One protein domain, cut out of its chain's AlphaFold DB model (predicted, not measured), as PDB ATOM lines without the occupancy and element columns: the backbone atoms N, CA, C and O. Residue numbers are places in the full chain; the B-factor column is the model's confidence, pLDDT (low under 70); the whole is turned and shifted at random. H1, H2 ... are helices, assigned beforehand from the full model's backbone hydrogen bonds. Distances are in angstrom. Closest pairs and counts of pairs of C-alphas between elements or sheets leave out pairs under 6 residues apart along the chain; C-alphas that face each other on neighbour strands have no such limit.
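What this domain is: This is residues 13 to 122 of the 212 residues of an uncharacterized protein of Methylobacterium sp. WL6 (UniProt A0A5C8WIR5). H4 sits amid H1, H2, H3 and part of H5 in a compact body; residues 103 to 121 of H5 stick out. The printed part has 110 residues with five named helices, H1 to H5: all helix. It is loose, radius of gyration of the C-alphas 17.2 A, spanning 60 by 33 by 19 A.

How they stand to each other: H1, residues 13 to 31, touches H4, residues 63 to 75, with 22 to 29 alone, closest at the C-alphas of Leu 22 and Tyr 65, 6.3 A. H5, residues 84 to 121, touches H4 with 87 to 99 alone as a hairpin, closest at the C-alphas of Ala 67 and Ala 95, 4.9 A. H5 has 31 of 34 O i to N i+4 pairs within hydrogen-bond range, the others every pair.

Where its parts are: H1 begins at C-alpha 13, (-22.635, 19.149, -13.022). H2 is residues 41 to 52, H3 residues 56 to 61. H5, 54.8 A long, ends at C-alpha 121, (-43.376, 23.555, -34.083).

The domain as a whole: pLDDT is under 70 at residues 77, 81 to 93 and 122.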
ATOM      1  N   HIS A  13     -23.768  19.232 -13.938       78.88
ATOM      2  CA  HIS A  13     -22.635  19.149 -13.022       78.88
ATOM      3  C   HIS A  13     -22.594  20.344 -12.059       78.88
ATOM      4  O   HIS A  13     -22.475  20.150 -10.851       78.88
ATOM      5  N   GLN A  14     -22.752  21.573 -12.563       81.50
ATOM      6  CA  GLN A  14     -22.863  22.782 -11.738       81.50
ATOM      7  C   GLN A  14     -24.025  22.675 -10.748       81.50
ATOM      8  O   GLN A  14     -23.818  22.962  -9.575       81.50
ATOM      9  N   GLY A  15     -25.192  22.192 -11.187       80.62
ATOM     10  CA  GLY A  15     -26.347  21.932 -10.325       80.62
ATOM     11  C   GLY A  15     -25.997  21.005  -9.162       80.62
ATOM     12  O   GLY A  15     -26.110  21.404  -8.002       80.62
ATOM     13  N   LYS A  16     -25.441  19.823  -9.462       82.81
ATOM     14  CA  LYS A  16     -25.006  18.845  -8.447       82.81
ATOM     15  C   LYS A  16     -23.979  19.425  -7.471       82.81
ATOM     16  O   LYS A  16     -24.083  19.206  -6.264       82.81
ATOM     17  N   VAL A  17     -23.007  20.191  -7.970       85.50
ATOM     18  CA  VAL A  17     -22.008  20.867  -7.128       85.50
ATOM     19  C   VAL A  17     -22.669  21.920  -6.241       85.50
ATOM     20  O   VAL A  17     -22.354  21.999  -5.051       85.50
ATOM     21  N   THR A  18     -23.594  22.716  -6.782       85.69
ATOM     22  CA  THR A  18     -24.301  23.727  -5.995       85.69
ATOM     23  C   THR A  18     -25.175  23.112  -4.916       85.69
ATOM     24  O   THR A  18     -25.133  23.583  -3.784       85.69
ATOM     25  N   ASP A  19     -25.884  22.026  -5.212       87.25
ATOM     26  CA  ASP A  19     -26.767  21.359  -4.255       87.25
ATOM     27  C   ASP A  19     -25.963  20.663  -3.148       87.25
ATOM     28  O   ASP A  19     -26.281  20.788  -1.961       87.25
ATOM     29  N   GLY A  20     -24.852  20.011  -3.510       88.31
ATOM     30  CA  GLY A  20     -23.921  19.429  -2.541       88.31
ATOM     31  C   GLY A  20     -23.305  20.479  -1.612       88.31
ATOM     32  O   GLY A  20     -23.188  20.264  -0.405       88.31
ATOM     33  N   ASN A  21     -22.956  21.650  -2.143       88.62
ATOM     34  CA  ASN A  21     -22.449  22.760  -1.340       88.62
ATOM     35  C   ASN A  21     -23.546  23.411  -0.484       88.62
ATOM     36  O   ASN A  21     -23.287  23.767   0.662       88.62
ATOM     37  N   LEU A  22     -24.778  23.497  -0.982       90.56
ATOM     38  CA  LEU A  22     -25.919  24.016  -0.229       90.56
ATOM     39  C   LEU A  22     -26.227  23.138   0.994       90.56
ATOM     40  O   LEU A  22     -26.478  23.649   2.085       90.56
ATOM     41  N   MET A  23     -26.102  21.816   0.854       90.50
ATOM     42  CA  MET A  23     -26.176  20.866   1.971       90.50
ATOM     43  C   MET A  23     -25.090  21.121   3.028       90.50
ATOM     44  O   MET A  23     -25.386  21.102   4.226       90.50
ATOM     45  N   LYS A  24     -23.848  21.408   2.612       90.81
ATOM     46  CA  LYS A  24     -22.757  21.770   3.536       90.81
ATOM     47  C   LYS A  24     -23.058  23.066   4.284       90.81
ATOM     48  O   LYS A  24     -22.882  23.110   5.497       90.81
ATOM     49  N   VAL A  25     -23.565  24.086   3.586       89.75
ATOM     50  CA  VAL A  25     -23.975  25.363   4.193       89.75
ATOM     51  C   VAL A  25     -25.082  25.147   5.223       89.75
ATOM     52  O   VAL A  25     -24.957  25.607   6.353       89.75
ATOM     53  N   ARG A  26     -26.123  24.375   4.892       91.31
ATOM     54  CA  ARG A  26     -27.207  24.034   5.832       91.31
ATOM     55  C   ARG A  26     -26.701  23.301   7.068       91.31
ATOM     56  O   ARG A  26     -27.129  23.601   8.181       91.31
ATOM     57  N   ARG A  27     -25.796  22.335   6.890       91.19
ATOM     58  CA  ARG A  27     -25.188  21.603   8.009       91.19
ATOM     59  C   ARG A  27     -24.351  22.535   8.885       91.19
ATOM     60  O   ARG A  27     -24.489  22.476  10.101       91.19
ATOM     61  N   ALA A  28     -23.548  23.408   8.278       89.69
ATOM     62  CA  ALA A  28     -22.748  24.399   8.988       89.69
ATOM     63  C   ALA A  28     -23.628  25.361   9.798       89.69
ATOM     64  O   ALA A  28     -23.381  25.537  10.983       89.69
ATOM     65  N   LEU A  29     -24.699  25.895   9.200       88.56
ATOM     66  CA  LEU A  29     -25.663  26.766   9.883       88.56
ATOM     67  C   LEU A  29     -26.318  26.074  11.086       88.56
ATOM     68  O   LEU A  29     -26.407  26.661  12.160       88.56
ATOM     69  N   LYS A  30     -26.715  24.802  10.946       88.00
ATOM     70  CA  LYS A  30     -27.270  24.009  12.060       88.00
ATOM     71  C   LYS A  30     -26.254  23.710  13.165       88.00
ATOM     72  O   LYS A  30     -26.654  23.548  14.313       88.00
ATOM     73  N   ALA A  31     -24.974  23.603  12.816       86.81
ATOM     74  CA  ALA A  31     -23.890  23.335  13.756       86.81
ATOM     75  C   ALA A  31     -23.394  24.596  14.486       86.81
ATOM     76  O   ALA A  31     -22.571  24.482  15.394       86.81
ATOM     77  N   LEU A  32     -23.874  25.789  14.113       85.56
ATOM     78  CA  LEU A  32     -23.488  27.024  14.789       85.56
ATOM     79  C   LEU A  32     -23.945  27.010  16.258       85.56
ATOM     80  O   LEU A  32     -25.079  26.615  16.555       85.56
ATOM     81  N   PRO A  33     -23.107  27.477  17.201       80.00
ATOM     82  CA  PRO A  33     -23.491  27.518  18.601       80.00
ATOM     83  C   PRO A  33     -24.644  28.505  18.816       80.00
ATOM     84  O   PRO A  33     -24.548  29.686  18.490       80.00
ATOM     85  N   ARG A  34     -25.727  28.037  19.445       70.69
ATOM     86  CA  ARG A  34     -26.958  28.820  19.683       70.69
ATOM     87  C   ARG A  34     -26.775  30.081  20.538       70.69
ATOM     88  O   ARG A  34     -27.663  30.927  20.566       70.69
ATOM     89  N   ARG A  35     -25.669  30.179  21.280       71.62
ATOM     90  CA  ARG A  35     -25.357  31.306  22.176       71.62
ATOM     91  C   ARG A  35     -24.401  32.329  21.562       71.62
ATOM     92  O   ARG A  35     -24.221  33.390  22.154       71.62
ATOM     93  N   THR A  36     -23.808  32.034  20.409       78.62
ATOM     94  CA  THR A  36     -22.879  32.956  19.755       78.62
ATOM     95  C   THR A  36     -23.661  34.052  19.049       78.62
ATOM     96  O   THR A  36     -24.605  33.776  18.308       78.62
ATOM     97  N   ARG A  37     -23.261  35.301  19.284       80.69
ATOM     98  CA  ARG A  37     -23.768  36.466  18.559       80.69
ATOM     99  C   ARG A  37     -22.698  36.930  17.582       80.69
ATOM    100  O   ARG A  37     -21.518  36.943  17.914       80.69
ATOM    101  N   TYR A  38     -23.125  37.301  16.389       83.62
ATOM    102  CA  TYR A  38     -22.290  37.831  15.325       83.62
ATOM    103  C   TYR A  38     -22.631  39.300  15.140       83.62
ATOM    104  O   TYR A  38     -23.778  39.640  14.879       83.62
ATOM    105  N   GLU A  39     -21.633  40.171  15.251       77.62
ATOM    106  CA  GLU A  39     -21.838  41.620  15.131       77.62
ATOM    107  C   GLU A  39     -22.317  42.034  13.736       77.62
ATOM    108  O   GLU A  39     -23.051  43.005  13.583       77.62
ATOM    109  N   THR A  40     -21.925  41.287  12.701       80.81
ATOM    110  CA  THR A  40     -22.259  41.601  11.311       80.81
ATOM    111  C   THR A  40     -22.617  40.353  10.513       80.81
ATOM    112  O   THR A  40     -22.195  39.234  10.822       80.81
ATOM    113  N   PHE A  41     -23.335  40.556   9.404       81.56
ATOM    114  CA  PHE A  41     -23.565  39.509   8.406       81.56
ATOM    115  C   PHE A  41     -22.243  38.907   7.902       81.56
ATOM    116  O   PHE A  41     -22.145  37.697   7.720       81.56
ATOM    117  N   HIS A  42     -21.201  39.728   7.730       84.19
ATOM    118  CA  HIS A  42     -19.891  39.250   7.291       84.19
ATOM    119  C   HIS A  42     -19.245  38.309   8.321       84.19
ATOM    120  O   HIS A  42     -18.665  37.291   7.935       84.19
ATOM    121  N   ALA A  43     -19.374  38.600   9.618       85.00
ATOM    122  CA  ALA A  43     -18.864  37.732  10.677       85.00
ATOM    123  C   ALA A  43     -19.560  36.359  10.673       85.00
ATOM    124  O   ALA A  43     -18.889  35.328  10.758       85.00
ATOM    125  N   LEU A  44     -20.883  36.331  10.475       86.56
ATOM    126  CA  LEU A  44     -21.633  35.082  10.317       86.56
ATOM    127  C   LEU A  44     -21.187  34.311   9.067       86.56
ATOM    128  O   LEU A  44     -20.934  33.111   9.140       86.56
ATOM    129  N   VAL A  45     -21.055  34.990   7.923       88.69
ATOM    130  CA  VAL A  45     -20.598  34.357   6.676       88.69
ATOM    131  C   VAL A  45     -19.206  33.750   6.842       88.69
ATOM    132  O   VAL A  45     -18.979  32.647   6.354       88.69
ATOM    133  N   ASN A  46     -18.293  34.406   7.562       88.56
ATOM    134  CA  ASN A  46     -16.962  33.860   7.840       88.56
ATOM    135  C   ASN A  46     -17.022  32.609   8.726       88.56
ATOM    136  O   ASN A  46     -16.324  31.633   8.455       88.56
ATOM    137  N   ALA A  47     -17.889  32.591   9.740       87.00
ATOM    138  CA  ALA A  47     -18.087  31.406  10.575       87.00
ATOM    139  C   ALA A  47     -18.665  30.228   9.770       87.00
ATOM    140  O   ALA A  47     -18.188  29.097   9.873       87.00
ATOM    141  N   VAL A  48     -19.643  30.497   8.902       89.12
ATOM    142  CA  VAL A  48     -20.221  29.494   7.994       89.12
ATOM    143  C   VAL A  48     -19.197  29.036   6.955       89.12
ATOM    144  O   VAL A  48     -19.164  27.854   6.621       89.12
ATOM    145  N   ALA A  49     -18.333  29.927   6.466       90.94
ATOM    146  CA  ALA A  49     -17.249  29.606   5.541       90.94
ATOM    147  C   ALA A  49     -16.274  28.594   6.155       90.94
ATOM    148  O   ALA A  49     -16.031  27.538   5.568       90.94
ATOM    149  N   MET A  50     -15.804  28.865   7.377       89.19
ATOM    150  CA  MET A  50     -14.924  27.953   8.113       89.19
ATOM    151  C   MET A  50     -15.592  26.601   8.387       89.19
ATOM    152  O   MET A  50     -14.974  25.562   8.185       89.19
ATOM    153  N   ALA A  51     -16.864  26.598   8.792       88.31
ATOM    154  CA  ALA A  51     -17.571  25.364   9.137       88.31
ATOM    155  C   ALA A  51     -17.992  24.527   7.914       88.31
ATOM    156  O   ALA A  51     -18.098  23.306   8.002       88.31
ATOM    157  N   SER A  52     -18.255  25.162   6.768       88.12
ATOM    158  CA  SER A  52     -18.671  24.473   5.534       88.12
ATOM    159  C   SER A  52     -17.509  24.103   4.610       88.12
ATOM    160  O   SER A  52     -17.708  23.336   3.664       88.12
ATOM    161  N   GLY A  53     -16.311  24.644   4.862       88.75
ATOM    162  CA  GLY A  53     -15.147  24.512   3.984       88.75
ATOM    163  C   GLY A  53     -15.297  25.257   2.651       88.75
ATOM    164  O   GLY A  53     -14.641  24.907   1.672       88.75
ATOM    165  N   LEU A  54     -16.186  26.252   2.584       89.62
ATOM    166  CA  LEU A  54     -16.401  27.099   1.409       89.62
ATOM    167  C   LEU A  54     -15.818  28.489   1.652       89.62
ATOM    168  O   LEU A  54     -15.906  29.022   2.750       89.62
ATOM    169  N   HIS A  55     -15.273  29.119   0.613       91.38
ATOM    170  CA  HIS A  55     -14.742  30.474   0.743       91.38
ATOM    171  C   HIS A  55     -15.864  31.502   0.991       91.38
ATOM    172  O   HIS A  55     -16.924  31.444   0.360       91.38
ATOM    173  N   ALA A  56     -15.621  32.488   1.860       86.56
ATOM    174  CA  ALA A  56     -16.615  33.498   2.243       86.56
ATOM    175  C   ALA A  56     -17.168  34.286   1.040       86.56
ATOM    176  O   ALA A  56     -18.371  34.529   0.944       86.56
ATOM    177  N   THR A  57     -16.322  34.620   0.058       87.88
ATOM    178  CA  THR A  57     -16.784  35.290  -1.174       87.88
ATOM    179  C   THR A  57     -17.729  34.418  -1.998       87.88
ATOM    180  O   THR A  57     -18.651  34.951  -2.614       87.88
ATOM    181  N   THR A  58     -17.561  33.092  -1.987       87.81
ATOM    182  CA  THR A  58     -18.453  32.150  -2.680       87.81
ATOM    183  C   THR A  58     -19.840  32.141  -2.046       87.81
ATOM    184  O   THR A  58     -20.842  32.163  -2.762       87.81
ATOM    185  N   LEU A  59     -19.903  32.171  -0.711       86.81
ATOM    186  CA  LEU A  59     -21.157  32.259   0.041       86.81
ATOM    187  C   LEU A  59     -21.885  33.585  -0.213       86.81
ATOM    188  O   LEU A  59     -23.098  33.588  -0.407       86.81
ATOM    189  N   SER A  60     -21.147  34.696  -0.278       83.19
ATOM    190  CA  SER A  60     -21.720  36.027  -0.516       83.19
ATOM    191  C   SER A  60     -22.159  36.260  -1.966       83.19
ATOM    192  O   SER A  60     -23.167  36.931  -2.198       83.19
ATOM    193  N   ARG A  61     -21.415  35.738  -2.955       84.75
ATOM    194  CA  ARG A  61     -21.700  35.944  -4.388       84.75
ATOM    195  C   ARG A  61     -22.835  35.066  -4.907       84.75
ATOM    196  O   ARG A  61     -23.580  35.500  -5.783       84.75
ATOM    197  N   ASN A  62     -22.967  33.834  -4.417       87.44
ATOM    198  CA  ASN A  62     -24.023  32.944  -4.885       87.44
ATOM    199  C   ASN A  62     -25.351  33.271  -4.184       87.44
ATOM    200  O   ASN A  62     -25.493  33.091  -2.974       87.44
ATOM    201  N   LYS A  63     -26.341  33.696  -4.976       83.88
ATOM    202  CA  LYS A  63     -27.674  34.079  -4.494       83.88
ATOM    203  C   LYS A  63     -28.351  32.980  -3.669       83.88
ATOM    204  O   LYS A  63     -28.952  33.299  -2.651       83.88
ATOM    205  N   ARG A  64     -28.197  31.702  -4.046       84.50
ATOM    206  CA  ARG A  64     -28.820  30.568  -3.338       84.50
ATOM    207  C   ARG A  64     -28.245  30.371  -1.936       84.50
ATOM    208  O   ARG A  64     -28.994  30.195  -0.984       84.50
ATOM    209  N   TYR A  65     -26.920  30.436  -1.789       87.50
ATOM    210  CA  TYR A  65     -26.284  30.306  -0.472       87.50
ATOM    211  C   TYR A  65     -26.613  31.504   0.415       87.50
ATOM    212  O   TYR A  65     -26.927  31.340   1.591       87.50
ATOM    213  N   ARG A  66     -26.597  32.709  -0.164       84.75
ATOM    214  CA  ARG A  66     -26.956  33.936   0.547       84.75
ATOM    215  C   ARG A  66     -28.406  33.918   1.036       84.75
ATOM    216  O   ARG A  66     -28.641  34.302   2.178       84.75
ATOM    217  N   ALA A  67     -29.349  33.460   0.211       83.19
ATOM    218  CA  ALA A  67     -30.754  33.315   0.592       83.19
ATOM    219  C   ALA A  67     -30.918  32.360   1.786       83.19
ATOM    220  O   ALA A  67     -31.598  32.698   2.750       83.19
ATOM    221  N   GLU A  68     -30.214  31.224   1.782       86.94
ATOM    222  CA  GLU A  68     -30.257  30.256   2.885       86.94
ATOM    223  C   GLU A  68     -29.708  30.840   4.203       86.94
ATOM    224  O   GLU A  68     -30.307  30.659   5.262       86.94
ATOM    225  N   ILE A  69     -28.603  31.594   4.148       85.81
ATOM    226  CA  ILE A  69     -28.030  32.261   5.332       85.81
ATOM    227  C   ILE A  69     -28.990  33.334   5.866       85.81
ATOM    228  O   ILE A  69     -29.205  33.425   7.074       85.81
ATOM    229  N   LEU A  70     -29.600  34.133   4.985       83.62
ATOM    230  CA  LEU A  70     -30.582  35.154   5.373       83.62
ATOM    231  C   LEU A  70     -31.849  34.541   5.975       83.62
ATOM    232  O   LEU A  70     -32.362  35.053   6.971       83.62
ATOM    233  N   ARG A  71     -32.320  33.421   5.423       83.88
ATOM    234  CA  ARG A  71     -33.436  32.657   5.983       83.88
ATOM    235  C   ARG A  71     -33.121  32.176   7.399       83.88
ATOM    236  O   ARG A  71     -33.937  32.354   8.296       83.88
ATOM    237  N   PHE A  72     -31.919  31.649   7.621       84.88
ATOM    238  CA  PHE A  72     -31.494  31.215   8.950       84.88
ATOM    239  C   PHE A  72     -31.433  32.370   9.963       84.88
ATOM    240  O   PHE A  72     -31.836  32.192  11.113       84.88
ATOM    241  N   ILE A  73     -30.987  33.562   9.541       83.31
ATOM    242  CA  ILE A  73     -31.023  34.782  10.369       83.31
ATOM    243  C   ILE A  73     -32.468  35.164  10.712       83.31
ATOM    244  O   ILE A  73     -32.756  35.486  11.862       83.31
ATOM    245  N   ALA A  74     -33.388  35.111   9.742       79.06
ATOM    246  CA  ALA A  74     -34.797  35.430   9.974       79.06
ATOM    247  C   ALA A  74     -35.448  34.476  10.997       79.06
ATOM    248  O   ALA A  74     -36.218  34.914  11.858       79.06
ATOM    249  N   GLU A  75     -35.096  33.188  10.941       81.75
ATOM    250  CA  GLU A  75     -35.536  32.166  11.898       81.75
ATOM    251  C   GLU A  75     -34.904  32.358  13.294       81.75
ATOM    252  O   GLU A  75     -35.532  32.048  14.306       81.75
ATOM    253  N   ASN A  76     -33.698  32.931  13.374       79.12
ATOM    254  CA  ASN A  76     -32.911  33.069  14.602       79.12
ATOM    255  C   ASN A  76     -32.440  34.528  14.819       79.12
ATOM    256  O   ASN A  76     -31.248  34.826  14.705       79.12
ATOM    257  N   PRO A  77     -33.343  35.454  15.195       68.81
ATOM    258  CA  PRO A  77     -33.049  36.894  15.249       68.81
ATOM    259  C   PRO A  77     -31.973  37.273  16.277       68.81
ATOM    260  O   PRO A  77     -31.294  38.279  16.121       68.81
ATOM    261  N   ARG A  78     -31.757  36.440  17.304       71.69
ATOM    262  CA  ARG A  78     -30.764  36.678  18.368       71.69
ATOM    263  C   ARG A  78     -29.307  36.520  17.915       71.69
ATOM    264  O   ARG A  78     -28.410  36.814  18.703       71.69
ATOM    265  N   LEU A  79     -29.064  36.036  16.692       75.69
ATOM    266  CA  LEU A  79     -27.716  35.862  16.140       75.69
ATOM    267  C   LEU A  79     -27.046  37.183  15.777       75.69
ATOM    268  O   LEU A  79     -25.827  37.238  15.853       75.69
ATOM    269  N   ILE A  80     -27.799  38.214  15.385       73.50
ATOM    270  CA  ILE A  80     -27.238  39.521  15.028       73.50
ATOM    271  C   ILE A  80     -27.867  40.572  15.948       73.50
ATOM    272  O   ILE A  80     -29.090  40.705  15.947       73.50
ATOM    273  N   PRO A  81     -27.068  41.303  16.747       62.25
ATOM    274  CA  PRO A  81     -27.566  42.326  17.652       62.25
ATOM    275  C   PRO A  81     -27.969  43.566  16.845       62.25
ATOM    276  O   PRO A  81     -27.195  44.499  16.667       62.25
ATOM    277  N   ALA A  82     -29.186  43.566  16.326       59.75
ATOM    278  CA  ALA A  82     -29.847  44.750  15.802       59.75
ATOM    279  C   ALA A  82     -31.304  44.747  16.299       59.75
ATOM    280  O   ALA A  82     -31.792  43.686  16.703       59.75
ATOM    281  N   PRO A  83     -31.975  45.913  16.366       55.69
ATOM    282  CA  PRO A  83     -33.330  46.009  16.908       55.69
ATOM    283  C   PRO A  83     -34.249  44.986  16.222       55.69
ATOM    284  O   PRO A  83     -34.257  44.895  14.992       55.69
ATOM    285  N   GLU A  84     -34.962  44.173  17.016       52.97
ATOM    286  CA  GLU A  84     -35.703  42.990  16.533       52.97
ATOM    287  C   GLU A  84     -36.693  43.330  15.399       52.97
ATOM    288  O   GLU A  84     -36.893  42.511  14.495       52.97
ATOM    289  N   ASP A  85     -37.216  44.560  15.401       51.84
ATOM    290  CA  ASP A  85     -38.141  45.100  14.400       51.84
ATOM    291  C   ASP A  85     -37.503  45.436  13.045       51.84
ATOM    292  O   ASP A  85     -38.212  45.515  12.048       51.84
ATOM    293  N   ASP A  86     -36.179  45.590  12.951       56.25
ATOM    294  CA  ASP A  86     -35.516  46.053  11.721       56.25
ATOM    295  C   ASP A  86     -34.788  44.910  10.982       56.25
ATOM    296  O   ASP A  86     -34.645  44.916   9.757       56.25
ATOM    297  N   VAL A  87     -34.370  43.865  11.706       57.25
ATOM    298  CA  VAL A  87     -33.603  42.735  11.145       57.25
ATOM    299  C   VAL A  87     -34.507  41.684  10.513       57.25
ATOM    300  O   VAL A  87     -34.244  41.233   9.397       57.25
ATOM    301  N   ARG A  88     -35.580  41.285  11.209       54.56
ATOM    302  CA  ARG A  88     -36.510  40.244  10.744       54.56
ATOM    303  C   ARG A  88     -37.201  40.603   9.432       54.56
ATOM    304  O   ARG A  88     -37.110  39.789   8.507       54.56
ATOM    305  N   PRO A  89     -37.851  41.775   9.291       60.44
ATOM    306  CA  PRO A  89     -38.508  42.109   8.039       60.44
ATOM    307  C   PRO A  89     -37.485  42.301   6.924       60.44
ATOM    308  O   PRO A  89     -37.688  41.752   5.850       60.44
ATOM    309  N   ARG A  90     -36.340  42.960   7.155       66.06
ATOM    310  CA  ARG A  90     -35.335  43.163   6.096       66.06
ATOM    311  C   ARG A  90     -34.684  41.864   5.627       66.06
ATOM    312  O   ARG A  90     -34.542  41.677   4.424       66.06
ATOM    313  N   ALA A  91     -34.313  40.957   6.531       64.69
ATOM    314  CA  ALA A  91     -33.701  39.681   6.157       64.69
ATOM    315  C   ALA A  91     -34.705  38.744   5.467       64.69
ATOM    316  O   ALA A  91     -34.375  38.143   4.445       64.69
ATOM    317  N   ALA A  92     -35.942  38.666   5.973       67.69
ATOM    318  CA  ALA A  92     -37.000  37.871   5.356       67.69
ATOM    319  C   ALA A  92     -37.443  38.446   3.998       67.69
ATOM    320  O   ALA A  92     -37.627  37.688   3.048       67.69
ATOM    321  N   LEU A  93     -37.576  39.772   3.877       69.00
ATOM    322  CA  LEU A  93     -37.875  40.443   2.608       69.00
ATOM    323  C   LEU A  93     -36.727  40.288   1.612       69.00
ATOM    324  O   LEU A  93     -36.985  40.014   0.446       69.00
ATOM    325  N   ALA A  94     -35.469  40.393   2.050       72.94
ATOM    326  CA  ALA A  94     -34.311  40.189   1.182       72.94
ATOM    327  C   ALA A  94     -34.200  38.738   0.689       72.94
ATOM    328  O   ALA A  94     -33.875  38.520  -0.477       72.94
ATOM    329  N   ALA A  95     -34.497  37.753   1.542       70.25
ATOM    330  CA  ALA A  95     -34.567  36.350   1.139       70.25
ATOM    331  C   ALA A  95     -35.690  36.126   0.114       70.25
ATOM    332  O   ALA A  95     -35.429  35.614  -0.970       70.25
ATOM    333  N   LYS A  96     -36.906  36.619   0.394       73.50
ATOM    334  CA  LYS A  96     -38.041  36.538  -0.540       73.50
ATOM    335  C   LYS A  96     -37.771  37.246  -1.867       73.50
ATOM    336  O   LYS A  96     -38.150  36.733  -2.909       73.50
ATOM    337  N   ALA A  97     -37.113  38.405  -1.847       77.12
ATOM    338  CA  ALA A  97     -36.750  39.135  -3.059       77.12
ATOM    339  C   ALA A  97     -35.712  38.371  -3.896       77.12
ATOM    340  O   ALA A  97     -35.795  38.370  -5.121       77.12
ATOM    341  N   LEU A  98     -34.753  37.699  -3.248       76.06
ATOM    342  CA  LEU A  98     -33.785  36.841  -3.933       76.06
ATOM    343  C   LEU A  98     -34.443  35.601  -4.538       76.06
ATOM    344  O   LEU A  98     -34.141  35.276  -5.684       76.06
ATOM    345  N   ASP A  99     -35.339  34.944  -3.804       75.81
ATOM    346  CA  ASP A  99     -36.095  33.795  -4.311       75.81
ATOM    347  C   ASP A  99     -36.984  34.214  -5.492       75.81
ATOM    348  O   ASP A  99     -36.919  33.607  -6.557       75.81
ATOM    349  N   ALA A 100     -37.701  35.336  -5.369       76.62
ATOM    350  CA  ALA A 100     -38.518  35.886  -6.448       76.62
ATOM    351  C   ALA A 100     -37.693  36.255  -7.692       76.62
ATOM    352  O   ALA A 100     -38.148  36.054  -8.816       76.62
ATOM    353  N   ASP A 101     -36.471  36.770  -7.526       80.69
ATOM    354  CA  ASP A 101     -35.566  37.050  -8.646       80.69
ATOM    355  C   ASP A 101     -35.038  35.753  -9.290       80.69
ATOM    356  O   ASP A 101     -34.907  35.664 -10.513       80.69
ATOM    357  N   ILE A 102     -34.764  34.710  -8.499       78.00
ATOM    358  CA  ILE A 102     -34.397  33.388  -9.027       78.00
ATOM    359  C   ILE A 102     -35.549  32.819  -9.864       78.00
ATOM    360  O   ILE A 102     -35.317  32.416 -11.009       78.00
ATOM    361  N   ASP A 103     -36.769  32.859  -9.336       79.06
ATOM    362  CA  ASP A 103     -37.967  32.343  -9.997       79.06
ATOM    363  C   ASP A 103     -38.308  33.150 -11.250       79.06
ATOM    364  O   ASP A 103     -38.537  32.575 -12.313       79.06
ATOM    365  N   ALA A 104     -38.245  34.481 -11.188       80.56
ATOM    366  CA  ALA A 104     -38.479  35.340 -12.345       80.56
ATOM    367  C   ALA A 104     -37.474  35.064 -13.472       80.56
ATOM    368  O   ALA A 104     -37.843  35.038 -14.647       80.56
ATOM    369  N   ASN A 105     -36.202  34.831 -13.142       80.38
ATOM    370  CA  ASN A 105     -35.190  34.499 -14.144       80.38
ATOM    371  C   ASN A 105     -35.381  33.092 -14.724       80.38
ATOM    372  O   ASN A 105     -35.117  32.890 -15.912       80.38
ATOM    373  N   LEU A 106     -35.847  32.133 -13.922       81.88
ATOM    374  CA  LEU A 106     -36.179  30.787 -14.384       81.88
ATOM    375  C   LEU A 106     -37.390  30.827 -15.326       81.88
ATOM    376  O   LEU A 106     -37.284  30.400 -16.473       81.88
ATOM    377  N   LEU A 107     -38.471  31.486 -14.905       81.44
ATOM    378  CA  LEU A 107     -39.677  31.690 -15.704       81.44
ATOM    379  C   LEU A 107     -39.391  32.445 -17.002       81.44
ATOM    380  O   LEU A 107     -39.912  32.074 -18.048       81.44
ATOM    381  N   ARG A 108     -38.531  33.472 -16.988       84.75
ATOM    382  CA  ARG A 108     -38.111  34.175 -18.215       84.75
ATOM    383  C   ARG A 108     -37.393  33.249 -19.190       84.75
ATOM    384  O   ARG A 108     -37.658  33.310 -20.389       84.75
ATOM    385  N   ARG A 109     -36.488  32.395 -18.700       80.81
ATOM    386  CA  ARG A 109     -35.771  31.423 -19.542       80.81
ATOM    387  C   ARG A 109     -36.727  30.398 -20.137       80.81
ATOM    388  O   ARG A 109     -36.631  30.126 -21.334       80.81
ATOM    389  N   ASP A 110     -37.661  29.899 -19.336       81.44
ATOM    390  CA  ASP A 110     -38.676  28.958 -19.796       81.44
ATOM    391  C   ASP A 110     -39.619  29.611 -20.802       81.44
ATOM    392  O   ASP A 110     -39.882  29.025 -21.845       81.44
ATOM    393  N   ASN A 111     -40.033  30.861 -20.584       84.62
ATOM    394  CA  ASN A 111     -40.861  31.594 -21.539       84.62
ATOM    395  C   ASN A 111     -40.139  31.788 -22.880       84.62
ATOM    396  O   ASN A 111     -40.719  31.537 -23.930       84.62
ATOM    397  N   VAL A 112     -38.849  32.150 -22.872       86.81
ATOM    398  CA  VAL A 112     -38.039  32.245 -24.101       86.81
ATOM    399  C   VAL A 112     -37.901  30.884 -24.787       86.81
ATOM    400  O   VAL A 112     -37.992  30.800 -26.010       86.81
ATOM    401  N   ARG A 113     -37.685  29.807 -24.024       83.31
ATOM    402  CA  ARG A 113     -37.590  28.445 -24.564       83.31
ATOM    403  C   ARG A 113     -38.913  27.993 -25.182       83.31
ATOM    404  O   ARG A 113     -38.899  27.447 -26.280       83.31
ATOM    405  N   LEU A 114     -40.028  28.220 -24.491       80.38
ATOM    406  CA  LEU A 114     -41.373  27.871 -24.940       80.38
ATOM    407  C   LEU A 114     -41.765  28.689 -26.170       80.38
ATOM    408  O   LEU A 114     -42.229  28.105 -27.137       80.38
ATOM    409  N   ARG A 115     -41.472  29.996 -26.206       84.88
ATOM    410  CA  ARG A 115     -41.651  30.826 -27.410       84.88
ATOM    411  C   ARG A 115     -40.874  30.278 -28.603       84.88
ATOM    412  O   ARG A 115     -41.448  30.121 -29.669       84.88
ATOM    413  N   LYS A 116     -39.608  29.891 -28.413       82.94
ATOM    414  CA  LYS A 116     -38.800  29.255 -29.470       82.94
ATOM    415  C   LYS A 116     -39.327  27.885 -29.899       82.94
ATOM    416  O   LYS A 116     -39.118  27.494 -31.040       82.94
ATOM    417  N   LEU A 117     -39.945  27.129 -28.992       78.31
ATOM    418  CA  LEU A 117     -40.601  25.861 -29.325       78.31
ATOM    419  C   LEU A 117     -41.871  26.107 -30.143       78.31
ATOM    420  O   LEU A 117     -42.040  25.469 -31.174       78.31
ATOM    421  N   ILE A 118     -42.692  27.079 -29.746       81.12
ATOM    422  CA  ILE A 118     -43.896  27.491 -30.479       81.12
ATOM    423  C   ILE A 118     -43.528  28.029 -31.869       81.12
ATOM    424  O   ILE A 118     -44.154  27.650 -32.848       81.12
ATOM    425  N   GLU A 119     -42.474  28.841 -31.992       81.06
ATOM    426  CA  GLU A 119     -41.966  29.310 -33.294       81.06
ATOM    427  C   GLU A 119     -41.481  28.163 -34.195       81.06
ATOM    428  O   GLU A 119     -41.573  28.264 -35.415       81.06
ATOM    429  N   ARG A 120     -40.944  27.078 -33.620       75.00
ATOM    430  CA  ARG A 120     -40.402  25.941 -34.385       75.00
ATOM    431  C   ARG A 120     -41.441  24.901 -34.778       75.00
ATOM    432  O   ARG A 120     -41.291  24.294 -35.830       75.00
ATOM    433  N   TYR A 121     -42.423  24.651 -33.919       74.94
ATOM    434  CA  TYR A 121     -43.376  23.555 -34.083       74.94
ATOM    435  C   TYR A 121     -44.809  24.049 -34.346       74.94
ATOM    436  O   TYR A 121     -45.648  23.268 -34.769       74.94
ATOM    437  N   GLY A 122     -45.098  25.341 -34.184       68.25
ATOM    438  CA  GLY A 122     -46.467  25.859 -34.215       68.25
ATOM    439  C   GLY A 122     -47.210  25.597 -32.901       68.25
ATOM    440  O   GLY A 122     -46.736  24.864 -32.034       68.25
TER     441      GLY A 122